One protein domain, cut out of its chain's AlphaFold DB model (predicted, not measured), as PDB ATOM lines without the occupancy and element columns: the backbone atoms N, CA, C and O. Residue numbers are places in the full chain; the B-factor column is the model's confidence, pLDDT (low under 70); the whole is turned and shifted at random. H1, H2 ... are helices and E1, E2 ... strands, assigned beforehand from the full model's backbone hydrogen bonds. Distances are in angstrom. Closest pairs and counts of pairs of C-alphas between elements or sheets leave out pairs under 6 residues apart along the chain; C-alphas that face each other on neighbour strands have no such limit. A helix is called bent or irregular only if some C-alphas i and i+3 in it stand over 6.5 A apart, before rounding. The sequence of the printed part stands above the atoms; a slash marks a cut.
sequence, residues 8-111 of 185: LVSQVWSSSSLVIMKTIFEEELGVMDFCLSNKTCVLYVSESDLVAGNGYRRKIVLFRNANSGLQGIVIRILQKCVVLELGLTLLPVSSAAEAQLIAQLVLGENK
ATOM      1  N   LEU A   8     131.057 -33.263-239.633       80.81
ATOM      2  CA  LEU A   8     131.880 -33.764-238.535       80.81
ATOM      3  C   LEU A   8     132.419 -32.576-237.745       80.81
ATOM      4  O   LEU A   8     133.000 -31.654-238.318       80.81
ATOM      5  N   VAL A   9     132.210 -32.583-236.437       81.56
ATOM      6  CA  VAL A   9     132.588 -31.485-235.548       81.56
ATOM      7  C   VAL A   9     133.455 -32.042-234.434       81.56
ATOM      8  O   VAL A   9     133.132 -33.080-233.860       81.56
ATOM      9  N   SER A  10     134.546 -31.353-234.107       78.00
ATOM     10  CA  SER A  10     135.363 -31.745-232.960       78.00
ATOM     11  C   SER A  10     134.529 -31.700-231.673       78.00
ATOM     12  O   SER A  10     133.782 -30.747-231.433       78.00
ATOM     13  N   GLN A  11     134.676 -32.717-230.821       74.44
ATOM     14  CA  GLN A  11     133.955 -32.845-229.546       74.44
ATOM     15  C   GLN A  11     134.106 -31.627-228.616       74.44
ATOM     16  O   GLN A  11     133.218 -31.354-227.802       74.44
ATOM     17  N   VAL A  12     135.172 -30.836-228.786       72.44
ATOM     18  CA  VAL A  12     135.411 -29.566-228.073       72.44
ATOM     19  C   VAL A  12     134.276 -28.553-228.294       72.44
ATOM     20  O   VAL A  12     134.028 -27.698-227.447       72.44
ATOM     21  N   TRP A  13     133.532 -28.677-229.395       68.88
ATOM     22  CA  TRP A  13     132.421 -27.793-229.754       68.88
ATOM     23  C   TRP A  13     131.034 -28.332-229.365       68.88
ATOM     24  O   TRP A  13     130.029 -27.705-229.707       68.88
ATOM     25  N   SER A  14     130.965 -29.451-228.629       63.00
ATOM     26  CA  SER A  14     129.714 -30.119-228.220       63.00
ATOM     27  C   SER A  14     128.769 -29.254-227.383       63.00
ATOM     28  O   SER A  14     127.554 -29.416-227.468       63.00
ATOM     29  N   SER A  15     129.302 -28.294-226.625       61.06
ATOM     30  CA  SER A  15     128.525 -27.344-225.820       61.06
ATOM     31  C   SER A  15     128.323 -25.978-226.489       61.06
ATOM     32  O   SER A  15     127.840 -25.049-225.841       61.06
ATOM     33  N   SER A  16     128.729 -25.806-227.753       65.75
ATOM     34  CA  SER A  16     128.660 -24.511-228.441       65.75
ATOM     35  C   SER A  16     127.337 -24.312-229.188       65.75
ATOM     36  O   SER A  16     126.771 -25.242-229.759       65.75
ATOM     37  N   SER A  17     126.877 -23.063-229.270       60.62
ATOM     38  CA  SER A  17     125.702 -22.665-230.060       60.62
ATOM     39  C   SER A  17     125.934 -22.673-231.580       60.62
ATOM     40  O   SER A  17     125.041 -22.292-232.334       60.62
ATOM     41  N   LEU A  18     127.113 -23.103-232.052       59.72
ATOM     42  CA  LEU A  18     127.481 -23.114-233.477       59.72
ATOM     43  C   LEU A  18     126.887 -24.295-234.255       59.72
ATOM     44  O   LEU A  18     127.014 -24.373-235.477       59.72
ATOM     45  N   VAL A  19     126.225 -25.212-233.554       60.12
ATOM     46  CA  VAL A  19     125.683 -26.452-234.103       60.12
ATOM     47  C   VAL A  19     124.243 -26.220-234.568       60.12
ATOM     48  O   VAL A  19     123.286 -26.412-233.827       60.12
ATOM     49  N   ILE A  20     124.092 -25.754-235.808       57.84
ATOM     50  CA  ILE A  20     122.786 -25.376-236.391       57.84
ATOM     51  C   ILE A  20     122.182 -26.526-237.238       57.84
ATOM     52  O   ILE A  20     121.014 -26.485-237.621       57.84
ATOM     53  N   MET A  21     122.959 -27.574-237.546       65.31
ATOM     54  CA  MET A  21     122.600 -28.660-238.479       65.31
ATOM     55  C   MET A  21     122.842 -30.051-237.866       65.31
ATOM     56  O   MET A  21     123.301 -30.169-236.736       65.31
ATOM     57  N   LYS A  22     122.539 -31.122-238.611       71.00
ATOM     58  CA  LYS A  22     122.794 -32.511-238.200       71.00
ATOM     59  C   LYS A  22     124.308 -32.751-238.115       71.00
ATOM     60  O   LYS A  22     124.967 -32.905-239.140       71.00
ATOM     61  N   THR A  23     124.862 -32.749-236.908       74.06
ATOM     62  CA  THR A  23     126.304 -32.912-236.672       74.06
ATOM     63  C   THR A  23     126.627 -34.258-236.053       74.06
ATOM     64  O   THR A  23     125.855 -34.793-235.258       74.06
ATOM     65  N   ILE A  24     127.792 -34.788-236.407       79.19
ATOM     66  CA  ILE A  24     128.419 -35.920-235.730       79.19
ATOM     67  C   ILE A  24     129.613 -35.354-234.974       79.19
ATOM     68  O   ILE A  24     130.445 -34.665-235.566       79.19
ATOM     69  N   PHE A  25     129.667 -35.604-233.670       79.25
ATOM     70  CA  PHE A  25     130.817 -35.230-232.858       79.25
ATOM     71  C   PHE A  25     131.860 -36.336-232.926       79.25
ATOM     72  O   PHE A  25     131.518 -37.503-232.758       79.25
ATOM     73  N   GLU A  26     133.104 -35.949-233.173       79.69
ATOM     74  CA  GLU A  26     134.247 -36.854-233.258       79.69
ATOM     75  C   GLU A  26     135.336 -36.375-232.293       79.69
ATOM     76  O   GLU A  26     135.652 -35.178-232.234       79.69
ATOM     77  N   GLU A  27     135.891 -37.305-231.519       72.25
ATOM     78  CA  GLU A  27     136.896 -37.005-230.492       72.25
ATOM     79  C   GLU A  27     138.286 -36.814-231.124       72.25
ATOM     80  O   GLU A  27     139.066 -35.966-230.688       72.25
ATOM     81  N   GLU A  28     138.558 -37.504-232.239       72.75
ATOM     82  CA  GLU A  28     139.852 -37.505-232.934       72.75
ATOM     83  C   GLU A  28     139.842 -36.728-234.268       72.75
ATOM     84  O   GLU A  28     140.413 -37.158-235.268       72.75
ATOM     85  N   LEU A  29     139.252 -35.525-234.307       69.56
ATOM     86  CA  LEU A  29     139.295 -34.664-235.510       69.56
ATOM     87  C   LEU A  29     140.674 -33.997-235.760       69.56
ATOM     88  O   LEU A  29     140.859 -33.233-236.713       69.56
ATOM     89  N   GLY A  30     141.657 -34.261-234.896       77.69
ATOM     90  CA  GLY A  30     143.012 -33.722-234.992       77.69
ATOM     91  C   GLY A  30     143.071 -32.203-234.798       77.69
ATOM     92  O   GLY A  30     142.582 -31.665-233.811       77.69
ATOM     93  N   VAL A  31     143.717 -31.496-235.733       79.50
ATOM     94  CA  VAL A  31     143.918 -30.027-235.673       79.50
ATOM     95  C   VAL A  31     142.703 -29.256-236.222       79.50
ATOM     96  O   VAL A  31     142.730 -28.032-236.302       79.50
ATOM     97  N   MET A  32     141.655 -29.958-236.652       81.75
ATOM     98  CA  MET A  32     140.516 -29.409-237.389       81.75
ATOM     99  C   MET A  32     139.328 -29.215-236.447       81.75
ATOM    100  O   MET A  32     139.112 -30.024-235.550       81.75
ATOM    101  N   ASP A  33     138.536 -28.165-236.670       82.44
ATOM    102  CA  ASP A  33     137.348 -27.896-235.850       82.44
ATOM    103  C   ASP A  33     136.073 -28.437-236.513       82.44
ATOM    104  O   ASP A  33     135.215 -29.008-235.837       82.44
ATOM    105  N   PHE A  34     135.972 -28.313-237.844       83.75
ATOM    106  CA  PHE A  34     134.847 -28.837-238.620       83.75
ATOM    107  C   PHE A  34     135.316 -29.498-239.920       83.75
ATOM    108  O   PHE A  34     136.208 -29.006-240.612       83.75
ATOM    109  N   CYS A  35     134.655 -30.586-240.294       83.00
ATOM    110  CA  CYS A  35     134.816 -31.280-241.561       83.00
ATOM    111  C   CYS A  35     133.460 -31.288-242.277       83.00
ATOM    112  O   CYS A  35     132.506 -31.913-241.808       83.00
ATOM    113  N   LEU A  36     133.356 -30.529-243.374       80.88
ATOM    114  CA  LEU A  36     132.100 -30.357-244.118       80.88
ATOM    115  C   LEU A  36     131.898 -31.490-245.129       80.88
ATOM    116  O   LEU A  36     130.782 -31.959-245.330       80.88
ATOM    117  N   SER A  37     132.996 -31.939-245.737       76.00
ATOM    118  CA  SER A  37     133.045 -33.054-246.677       76.00
ATOM    119  C   SER A  37     134.426 -33.698-246.648       76.00
ATOM    120  O   SER A  37     135.371 -33.155-246.080       76.00
ATOM    121  N   ASN A  38     134.594 -34.811-247.363       75.38
ATOM    122  CA  ASN A  38     135.908 -35.425-247.576       75.38
ATOM    123  C   ASN A  38     136.884 -34.560-248.401       75.38
ATOM    124  O   ASN A  38     137.966 -35.034-248.735       75.38
ATOM    125  N   LYS A  39     136.496 -33.334-248.776       77.50
ATOM    126  CA  LYS A  39     137.303 -32.376-249.538       77.50
ATOM    127  C   LYS A  39     137.467 -31.036-248.834       77.50
ATOM    128  O   LYS A  39     138.413 -30.333-249.169       77.50
ATOM    129  N   THR A  40     136.600 -30.689-247.883       82.75
ATOM    130  CA  THR A  40     136.564 -29.349-247.284       82.75
ATOM    131  C   THR A  40     136.646 -29.414-245.770       82.75
ATOM    132  O   THR A  40     135.823 -30.042-245.099       82.75
ATOM    133  N   CYS A  41     137.617 -28.687-245.229       86.62
ATOM    134  CA  CYS A  41     137.893 -28.620-243.809       86.62
ATOM    135  C   CYS A  41     137.953 -27.193-243.295       86.62
ATOM    136  O   CYS A  41     138.333 -26.266-244.009       86.62
ATOM    137  N   VAL A  42     137.582 -27.027-242.031       86.88
ATOM    138  CA  VAL A  42     137.448 -25.722-241.402       86.88
ATOM    139  C   VAL A  42     138.197 -25.699-240.079       86.88
ATOM    140  O   VAL A  42     138.035 -26.575-239.226       86.88
ATOM    141  N   LEU A  43     138.996 -24.654-239.909       87.62
ATOM    142  CA  LEU A  43     139.668 -24.297-238.671       87.62
ATOM    143  C   LEU A  43     139.060 -22.998-238.141       87.62
ATOM    144  O   LEU A  43     139.055 -21.977-238.832       87.62
ATOM    145  N   TYR A  44     138.584 -23.019-236.903       84.44
ATOM    146  CA  TYR A  44     138.151 -21.828-236.192       84.44
ATOM    147  C   TYR A  44     139.284 -21.328-235.293       84.44
ATOM    148  O   TYR A  44     139.883 -22.074-234.516       84.44
ATOM    149  N   VAL A  45     139.591 -20.037-235.402       83.69
ATOM    150  CA  VAL A  45     140.579 -19.379-234.539       83.69
ATOM    151  C   VAL A  45     139.822 -18.452-233.606       83.69
ATOM    152  O   VAL A  45     139.193 -17.508-234.064       83.69
ATOM    153  N   SER A  46     139.841 -18.710-232.303       78.50
ATOM    154  CA  SER A  46     139.119 -17.874-231.339       78.50
ATOM    155  C   SER A  46     139.807 -16.520-231.124       78.50
ATOM    156  O   SER A  46     140.975 -16.341-231.460       78.50
ATOM    157  N   GLU A  47     139.106 -15.548-230.534       77.94
ATOM    158  CA  GLU A  47     139.729 -14.279-230.127       77.94
ATOM    159  C   GLU A  47     140.840 -14.496-229.094       77.94
ATOM    160  O   GLU A  47     141.911 -13.906-229.205       77.94
ATOM    161  N   SER A  48     140.632 -15.415-228.149       78.06
ATOM    162  CA  SER A  48     141.656 -15.813-227.185       78.06
ATOM    163  C   SER A  48     142.927 -16.336-227.860       78.06
ATOM    164  O   SER A  48     144.017 -15.999-227.411       78.06
ATOM    165  N   ASP A  49     142.815 -17.073-228.971       79.75
ATOM    166  CA  ASP A  49     143.984 -17.564-229.719       79.75
ATOM    167  C   ASP A  49     144.765 -16.432-230.404       79.75
ATOM    168  O   ASP A  49     145.974 -16.550-230.607       79.75
ATOM    169  N   LEU A  50     144.081 -15.339-230.763       77.31
ATOM    170  CA  LEU A  50     144.699 -14.137-231.331       77.31
ATOM    171  C   LEU A  50     145.437 -13.337-230.258       77.31
ATOM    172  O   LEU A  50     146.564 -12.895-230.474       77.31
ATOM    173  N   VAL A  51     144.797 -13.156-229.101       80.12
ATOM    174  CA  VAL A  51     145.346 -12.381-227.981       80.12
ATOM    175  C   VAL A  51     146.497 -13.130-227.302       80.12
ATOM    176  O   VAL A  51     147.447 -12.501-226.840       80.12
ATOM    177  N   ALA A  52     146.483 -14.467-227.318       80.00
ATOM    178  CA  ALA A  52     147.548 -15.316-226.780       80.00
ATOM    179  C   ALA A  52     148.875 -15.267-227.577       80.00
ATOM    180  O   ALA A  52     149.835 -15.958-227.231       80.00
ATOM    181  N   GLY A  53     148.967 -14.455-228.636       77.94
ATOM    182  CA  GLY A  53     150.188 -14.241-229.415       77.94
ATOM    183  C   GLY A  53     150.254 -15.107-230.672       77.94
ATOM    184  O   GLY A  53     149.244 -15.399-231.293       77.94
ATOM    185  N   ASN A  54     151.446 -15.528-231.104       78.50
ATOM    186  CA  ASN A  54     151.630 -16.188-232.411       78.50
ATOM    187  C   ASN A  54     151.306 -17.698-232.436       78.50
ATOM    188  O   ASN A  54     151.581 -18.364-233.439       78.50
ATOM    189  N   GLY A  55     150.722 -18.258-231.369       79.25
ATOM    190  CA  GLY A  55     150.378 -19.684-231.283       79.25
ATOM    191  C   GLY A  55     149.425 -20.143-232.394       79.25
ATOM    192  O   GLY A  55     149.613 -21.214-232.976       79.25
ATOM    193  N   TYR A  56     148.481 -19.278-232.784       81.38
ATOM    194  CA  TYR A  56     147.552 -19.545-233.882       81.38
ATOM    195  C   TYR A  56     148.273 -19.816-235.215       81.38
ATOM    196  O   TYR A  56     147.817 -20.647-235.995       81.38
ATOM    197  N   ARG A  57     149.434 -19.189-235.477       81.25
ATOM    198  CA  ARG A  57     150.189 -19.405-236.727       81.25
ATOM    199  C   ARG A  57     150.683 -20.837-236.831       81.25
ATOM    200  O   ARG A  57     150.543 -21.462-237.876       81.25
ATOM    201  N   ARG A  58     151.208 -21.380-235.727       84.88
ATOM    202  CA  ARG A  58     151.633 -22.781-235.661       84.88
ATOM    203  C   ARG A  58     150.445 -23.716-235.882       84.88
ATOM    204  O   ARG A  58     150.579 -24.658-236.656       84.88
ATOM    205  N   LYS A  59     149.286 -23.425-235.275       84.44
ATOM    206  CA  LYS A  59     148.045 -24.196-235.483       84.44
ATOM    207  C   LYS A  59     147.625 -24.197-236.960       84.44
ATOM    208  O   LYS A  59     147.345 -25.260-237.498       84.44
ATOM    209  N   ILE A  60     147.667 -23.047-237.641       85.06
ATOM    210  CA  ILE A  60     147.297 -22.931-239.064       85.06
ATOM    211  C   ILE A  60     148.294 -23.663-239.975       85.06
ATOM    212  O   ILE A  60     147.882 -24.339-240.916       85.06
ATOM    213  N   VAL A  61     149.601 -23.576-239.704       84.62
ATOM    214  CA  VAL A  61     150.616 -24.320-240.475       84.62
ATOM    215  C   VAL A  61     150.429 -25.829-240.309       84.62
ATOM    216  O   VAL A  61     150.456 -26.560-241.296       84.62
ATOM    217  N   LEU A  62     150.184 -26.300-239.081       85.38
ATOM    218  CA  LEU A  62     149.882 -27.711-238.820       85.38
ATOM    219  C   LEU A  62     148.599 -28.149-239.529       85.38
ATOM    220  O   LEU A  62     148.590 -29.198-240.164       85.38
ATOM    221  N   PHE A  63     147.556 -27.322-239.483       85.31
ATOM    222  CA  PHE A  63     146.307 -27.557-240.197       85.31
ATOM    223  C   PHE A  63     146.531 -27.687-241.709       85.31
ATOM    224  O   PHE A  63     146.038 -28.639-242.304       85.31
ATOM    225  N   ARG A  64     147.325 -26.803-242.329       83.31
ATOM    226  CA  ARG A  64     147.675 -26.904-243.756       83.31
ATOM    227  C   ARG A  64     148.429 -28.195-244.070       83.31
ATOM    228  O   ARG A  64     148.119 -28.853-245.056       83.31
ATOM    229  N   ASN A  65     149.417 -28.546-243.249       84.88
ATOM    230  CA  ASN A  65     150.272 -29.707-243.495       84.88
ATOM    231  C   ASN A  65     149.517 -31.029-243.326       84.88
ATOM    232  O   ASN A  65     149.708 -31.938-244.124       84.88
ATOM    233  N   ALA A  66     148.644 -31.125-242.322       82.25
ATOM    234  CA  ALA A  66     147.801 -32.300-242.112       82.25
ATOM    235  C   ALA A  66     146.750 -32.474-243.224       82.25
ATOM    236  O   ALA A  66     146.314 -33.589-243.484       82.25
ATOM    237  N   ASN A  67     146.374 -31.381-243.899       80.25
ATOM    238  CA  ASN A  67     145.259 -31.334-244.844       80.25
ATOM    239  C   ASN A  67     145.678 -30.885-246.250       80.25
ATOM    240  O   ASN A  67     144.904 -30.241-246.952       80.25
ATOM    241  N   SER A  68     146.893 -31.219-246.693       72.56
ATOM    242  CA  SER A  68     147.465 -30.711-247.951       72.56
ATOM    243  C   SER A  68     146.669 -31.067-249.217       72.56
ATOM    244  O   SER A  68     146.849 -30.422-250.247       72.56
ATOM    245  N   GLY A  69     145.812 -32.092-249.158       74.38
ATOM    246  CA  GLY A  69     144.913 -32.499-250.244       74.38
ATOM    247  C   GLY A  69     143.480 -31.966-250.131       74.38
ATOM    248  O   GLY A  69     142.665 -32.257-251.004       74.38
ATOM    249  N   LEU A  70     143.160 -31.219-249.070       80.50
ATOM    250  CA  LEU A  70     141.819 -30.713-248.781       80.50
ATOM    251  C   LEU A  70     141.772 -29.188-248.913       80.50
ATOM    252  O   LEU A  70     142.754 -28.479-248.692       80.50
ATOM    253  N   GLN A  71     140.595 -28.661-249.234       81.06
ATOM    254  CA  GLN A  71     140.318 -27.237-249.170       81.06
ATOM    255  C   GLN A  71     140.218 -26.809-247.703       81.06
ATOM    256  O   GLN A  71     139.249 -27.126-247.015       81.06
ATOM    257  N   GLY A  72     141.235 -26.089-247.227       81.56
ATOM    258  CA  GLY A  72     141.275 -25.530-245.880       81.56
ATOM    259  C   GLY A  72     140.668 -24.130-245.807       81.56
ATOM    260  O   GLY A  72     141.125 -23.211-246.493       81.56
ATOM    261  N   ILE A  73     139.667 -23.964-244.945       82.81
ATOM    262  CA  ILE A  73     139.017 -22.687-244.647       82.81
ATOM    263  C   ILE A  73     139.345 -22.296-243.208       82.81
ATOM    264  O   ILE A  73     139.098 -23.053-242.275       82.81
ATOM    265  N   VAL A  74     139.879 -21.097-243.010       79.19
ATOM    266  CA  VAL A  74     140.098 -20.526-241.680       79.19
ATOM    267  C   VAL A  74     139.024 -19.482-241.425       79.19
ATOM    268  O   VAL A  74     138.847 -18.562-242.220       79.19
ATOM    269  N   ILE A  75     138.312 -19.604-240.313       78.38
ATOM    270  CA  ILE A  75     137.273 -18.660-239.912       78.38
ATOM    271  C   ILE A  75     137.876 -17.677-238.898       78.38
ATOM    272  O   ILE A  75     138.244 -18.138-237.818       78.38
ATOM    273  N   ARG A  76     137.999 -16.381-239.277       74.94
ATOM    274  CA  ARG A  76     138.322 -15.145-238.492       74.94
ATOM    275  C   ARG A  76     139.151 -14.096-239.265       74.94
ATOM    276  O   ARG A  76     139.440 -14.246-240.440       74.94
ATOM    277  N   ILE A  77     139.475 -12.968-238.625       62.97
ATOM    278  CA  ILE A  77     140.114 -11.771-239.211       62.97
ATOM    279  C   ILE A  77     141.658 -11.804-239.168       62.97
ATOM    280  O   ILE A  77     142.292 -11.013-238.476       62.97
ATOM    281  N   LEU A  78     142.290 -12.698-239.938       64.81
ATOM    282  CA  LEU A  78     143.761 -12.780-240.064       64.81
ATOM    283  C   LEU A  78     144.243 -12.849-241.524       64.81
ATOM    284  O   LEU A  78     144.840 -13.831-241.965       64.81
ATOM    285  N   GLN A  79     144.006 -11.781-242.289       61.62
ATOM    286  CA  GLN A  79     144.241 -11.755-243.743       61.62
ATOM    287  C   GLN A  79     145.693 -12.026-244.161       61.62
ATOM    288  O   GLN A  79     145.922 -12.808-245.081       61.62
ATOM    289  N   LYS A  80     146.685 -11.430-243.486       66.31
ATOM    290  CA  LYS A  80     148.077 -11.462-243.968       66.31
ATOM    291  C   LYS A  80     148.702 -12.865-243.942       66.31
ATOM    292  O   LYS A  80     149.290 -13.279-244.930       66.31
ATOM    293  N   CYS A  81     148.549 -13.606-242.845       61.38
ATOM    294  CA  CYS A  81     149.180 -14.923-242.691       61.38
ATOM    295  C   CYS A  81     148.398 -16.034-243.415       61.38
ATOM    296  O   CYS A  81     148.980 -16.903-244.055       61.38
ATOM    297  N   VAL A  82     147.062 -15.997-243.368       71.06
ATOM    298  CA  VAL A  82     146.236 -17.071-243.941       71.06
ATOM    299  C   VAL A  82     146.205 -17.008-245.467       71.06
ATOM    300  O   VAL A  82     146.428 -18.020-246.128       71.06
ATOM    301  N   VAL A  83     145.950 -15.821-246.023       71.75
ATOM    302  CA  VAL A  83     145.702 -15.667-247.462       71.75
ATOM    303  C   VAL A  83     147.011 -15.533-248.231       71.75
ATOM    304  O   VAL A  83     147.214 -16.240-249.213       71.75
ATOM    305  N   LEU A  84     147.917 -14.655-247.786       70.50
ATOM    306  CA  LEU A  84     149.118 -14.326-248.563       70.50
ATOM    307  C   LEU A  84     150.259 -15.329-248.362       70.50
ATOM    308  O   LEU A  84     150.950 -15.652-249.321       70.50
ATOM    309  N   GLU A  85     150.470 -15.823-247.140       75.44
ATOM    310  CA  GLU A  85     151.606 -16.715-246.847       75.44
ATOM    311  C   GLU A  85     151.261 -18.196-247.065       75.44
ATOM    312  O   GLU A  85     152.108 -18.982-247.496       75.44
ATOM    313  N   LEU A  86     150.019 -18.596-246.769       78.06
ATOM    314  CA  LEU A  86     149.617 -20.005-246.779       78.06
ATOM    315  C   LEU A  86     148.661 -20.385-247.911       78.06
ATOM    316  O   LEU A  86     148.485 -21.579-248.154       78.06
ATOM    317  N   GLY A  87     148.086 -19.405-248.616       79.19
ATOM    318  CA  GLY A  87     147.148 -19.645-249.714       79.19
ATOM    319  C   GLY A  87     145.853 -20.335-249.275       79.19
ATOM    320  O   GLY A  87     145.213 -21.003-250.084       79.19
ATOM    321  N   LEU A  88     145.489 -20.225-247.994       84.50
ATOM    322  CA  LEU A  88     144.253 -20.783-247.453       84.50
ATOM    323  C   LEU A  88     143.100 -19.789-247.624       84.50
ATOM    324  O   LEU A  88     143.297 -18.570-247.639       84.50
ATOM    325  N   THR A  89     141.874 -20.306-247.693       84.00
ATOM    326  CA  THR A  89     140.678 -19.462-247.741       84.00
ATOM    327  C   THR A  89     140.411 -18.891-246.355       84.00
ATOM    328  O   THR A  89     140.232 -19.640-245.398       84.00
ATOM    329  N   LEU A  90     140.351 -17.565-246.238       85.12
ATOM    330  CA  LEU A  90     139.958 -16.891-245.004       85.12
ATOM    331  C   LEU A  90     138.509 -16.430-245.092       85.12
ATOM    332  O   LEU A  90     138.119 -15.765-246.051       85.12
ATOM    333  N   LEU A  91     137.749 -16.717-244.047       84.12
ATOM    334  CA  LEU A  91     136.377 -16.285-243.901       84.12
ATOM    335  C   LEU A  91     136.256 -15.426-242.636       84.12
ATOM    336  O   LEU A  91     136.233 -15.961-241.524       84.12
ATOM    337  N   PRO A  92     136.263 -14.089-242.765       78.38
ATOM    338  CA  PRO A  92     136.192 -13.214-241.608       78.38
ATOM    339  C   PRO A  92     134.804 -13.316-240.980       78.38
ATOM    340  O   PRO A  92     133.805 -13.090-241.655       78.38
ATOM    341  N   VAL A  93     134.764 -13.636-239.688       78.69
ATOM    342  CA  VAL A  93     133.545 -13.565-238.880       78.69
ATOM    343  C   VAL A  93     133.783 -12.698-237.657       78.69
ATOM    344  O   VAL A  93     134.840 -12.793-237.019       78.69
ATOM    345  N   SER A  94     132.808 -11.857-237.327       70.12
ATOM    346  CA  SER A  94     132.905 -10.936-236.187       70.12
ATOM    347  C   SER A  94     132.438 -11.606-234.898       70.12
ATOM    348  O   SER A  94     132.980 -11.354-233.821       70.12
ATOM    349  N   SER A  95     131.481 -12.531-234.999       68.94
ATOM    350  CA  SER A  95     130.880 -13.212-233.852       68.94
ATOM    351  C   SER A  95     130.562 -14.679-234.136       68.94
ATOM    352  O   SER A  95     130.412 -15.097-235.281       68.94
ATOM    353  N   ALA A  96     130.422 -15.467-233.069       66.31
ATOM    354  CA  ALA A  96     130.008 -16.865-233.148       66.31
ATOM    355  C   ALA A  96     128.588 -17.019-233.752       66.31
ATOM    356  O   ALA A  96     128.284 -18.025-234.382       66.31
ATOM    357  N   ALA A  97     127.739 -15.988-233.650       64.12
ATOM    358  CA  ALA A  97     126.409 -15.963-234.266       64.12
ATOM    359  C   ALA A  97     126.450 -16.015-235.808       64.12
ATOM    360  O   ALA A  97     125.491 -16.448-236.442       64.12
ATOM    361  N   GLU A  98     127.580 -15.657-236.425       69.00
ATOM    362  CA  GLU A  98     127.797 -15.786-237.870       69.00
ATOM    363  C   GLU A  98     128.132 -17.227-238.297       69.00
ATOM    364  O   GLU A  98     128.407 -17.476-239.469       69.00
ATOM    365  N   ALA A  99     128.043 -18.214-237.398       62.16
ATOM    366  CA  ALA A  99     128.164 -19.636-237.737       62.16
ATOM    367  C   ALA A  99     127.133 -20.120-238.773       62.16
ATOM    368  O   ALA A  99     127.348 -21.150-239.414       62.16
ATOM    369  N   GLN A 100     126.069 -19.351-239.038       69.31
ATOM    370  CA  GLN A 100     125.201 -19.559-240.204       69.31
ATOM    371  C   GLN A 100     125.991 -19.600-241.527       69.31
ATOM    372  O   GLN A 100     125.583 -20.264-242.479       69.31
ATOM    373  N   LEU A 101     127.141 -18.933-241.592       75.81
ATOM    374  CA  LEU A 101     128.026 -18.937-242.748       75.81
ATOM    375  C   LEU A 101     128.624 -20.329-243.014       75.81
ATOM    376  O   LEU A 101     128.757 -20.717-244.172       75.81
ATOM    377  N   ILE A 102     128.883 -21.125-241.966       75.06
ATOM    378  CA  ILE A 102     129.266 -22.539-242.111       75.06
ATOM    379  C   ILE A 102     128.123 -23.301-242.781       75.06
ATOM    380  O   ILE A 102     128.354 -24.012-243.754       75.06
ATOM    381  N   ALA A 103     126.877 -23.085-242.350       74.25
ATOM    382  CA  ALA A 103     125.721 -23.706-242.994       74.25
ATOM    383  C   ALA A 103     125.595 -23.300-244.477       74.25
ATOM    384  O   ALA A 103     125.288 -24.143-245.317       74.25
ATOM    385  N   GLN A 104     125.893 -22.042-244.828       78.56
ATOM    386  CA  GLN A 104     125.927 -21.604-246.229       78.56
ATOM    387  C   GLN A 104     127.035 -22.286-247.038       78.56
ATOM    388  O   GLN A 104     126.797 -22.621-248.197       78.56
ATOM    389  N   LEU A 105     128.208 -22.542-246.448       79.44
ATOM    390  CA  LEU A 105     129.273 -23.298-247.112       79.44
ATOM    391  C   LEU A 105     128.826 -24.726-247.441       79.44
ATOM    392  O   LEU A 105     128.982 -25.156-248.581       79.44
ATOM    393  N   VAL A 106     128.201 -25.431-246.492       76.56
ATOM    394  CA  VAL A 106     127.728 -26.810-246.733       76.56
ATOM    395  C   VAL A 106     126.603 -26.848-247.773       76.56
ATOM    396  O   VAL A 106     126.569 -27.719-248.646       76.56
ATOM    397  N   LEU A 107     125.689 -25.873-247.725       75.62
ATOM    398  CA  LEU A 107     124.630 -25.736-248.728       75.62
ATOM    399  C   LEU A 107     125.176 -25.363-250.113       75.62
ATOM    400  O   LEU A 107     124.592 -25.758-251.123       75.62
ATOM    401  N   GLY A 108     126.254 -24.581-250.167       74.50
ATOM    402  CA  GLY A 108     126.907 -24.151-251.400       74.50
ATOM    403  C   GLY A 108     127.724 -25.255-252.067       74.50
ATOM    404  O   GLY A 108     127.724 -25.338-253.289       74.50
ATOM    405  N   GLU A 109     128.358 -26.134-251.290       72.50
ATOM    406  CA  GLU A 109     129.215 -27.211-251.811       72.50
ATOM    407  C   GLU A 109     128.458 -28.198-252.716       72.50
ATOM    408  O   GLU A 109     129.011 -28.717-253.684       72.50
ATOM    409  N   ASN A 110     127.167 -28.414-252.450       65.94
ATOM    410  CA  ASN A 110     126.313 -29.307-253.238       65.94
ATOM    411  C   ASN A 110     125.642 -28.622-254.442       65.94
ATOM    412  O   ASN A 110     124.891 -29.266-255.177       65.94
ATOM    413  N   LYS A 111     125.867 -27.319-254.649       74.50
ATOM    414  CA  LYS A 111     125.296 -26.565-255.771       74.50
ATOM    415  C   LYS A 111     126.309 -26.434-256.901       74.50
ATOM    416  O   LYS A 111     127.499 -26.227-256.676       74.50
TER     417      LYS A 111
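What this domain is: This is residues 8 to 111 of the 185 residues of the protein "Fanconi anemia core complex-associated protein 24-like" of Sinocyclocheilus grahami (UniProt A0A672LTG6). A strongly twisted sheet of six strands runs through the middle of a rounded body, with helices H2 and H3 over one face and the longest helix, H4, over the other. The short helix H1 lies off the sheet at a corner with H2, and a long loop, residues 11 to 22, joins E1 to E2 at the other end of the sheet. The printed part has 104 residues with four named helices and six named strands, in the order E1 E2 E3 E4 H1 H2 E5 H3 E6 H4; the sheet is mixed, in the order E2 E1 E3 E4 E5 E6, and the class is mixed, helices and strands. The whole is compact, with a radius of gyration of the C-alphas of 13.0 A and spans of 33 by 28 by 25 A.

How they stand to each other: E1, residues 8 to 10, is an inner strand of the sheet, parallel to the edge strand E2, residues 23 to 26, with N 9 and O 24 2.9 A apart, within hydrogen-bond range. On its other side E1 is antiparallel to E3, residues 34 to 37, with N 35 and O 8 at 2.8 A. E3 and E4, residues 40 to 44, form a hairpin, an antiparallel pair with N 42 and O 34 at 2.8 A. E4 is parallel to E5, residues 71 to 75, at 23 degrees, with N 73 and O 41 at 2.8 A. E5 is parallel to the edge strand E6, residues 89 to 91, with N 91 and O 74 at 2.8 A. H2, residues 55 to 66, is on the sheet at a height of 10.1 A, over E4 and E5, and runs along the strands, at 10 degrees to E5 on the local plane; its closest C-alphas to E5 are those of Arg 64 and Gly 72, 6.9 A. H1, residues 47 to 51, is not on the sheet, and H1 and H2 only just touch, only at the corner by their link, with 3 pairs of C-alphas within 8 A; the closest are Asp 49 and Tyr 56, 5.8 A. H3, residues 79 to 85, is on the same face as H2, over E6 at a height of 8.7 A; its closest C-alphas to E6 are those of Val 83 and Thr 89, 6.3 A. H2 and H3 are close but not clearly touching, at a steep tilt of 48 degrees, with the C-alphas of Arg 57 and Cys 81 closest at 7.5 A. H4, residues 96 to 109, is on the opposite face at a height of 8.7 A, over E4; the C-alphas of Leu 36 in E3 and Val 106 are 6.2 A apart, the closest of that pair. H2 and H4 are apart. E4, H1, H2 and E5 form one strand-helix-strand unit, two parallel neighbour strands with helices between, and E5, H3 and E6 another; both crossovers are right-handed. Every O i to N i+4 pair is within hydrogen-bond range in H1 and H2, against 2 of 3 in H3 and 6 of 10 in H4.

Where its parts are: E1 begins at C-alpha 8, at (131.880, -33.764, -238.535). E2 and E3 are followed by E4, which is 13.5 A from first to last C-alpha. H1 leads to H2, 16.8 A long, which begins at C-alpha 55, at (150.378, -19.684, -231.283). E5 is 13.0 A long; H3, 9.4 A, is neither bent nor irregular, but only just, with C-alphas 82 and 85 6.1 A apart. E6 precedes H4, 21.4 A long and irregular, with C-alphas 97 and 100 7.0 A apart, which ends at C-alpha 109, at (129.215, -27.211, -251.811).

The domain as a whole: The two C-alphas farthest apart are those of Gly 53 and Lys 111, 38.3 A. The printed part has no cut, and the link from E1 to E2, 12 residues, is long. The mean pLDDT of the printed part is 76.0; 22 residues are under 70: residues 13 to 21, 29, 77 to 81, 95 to 100 and 110.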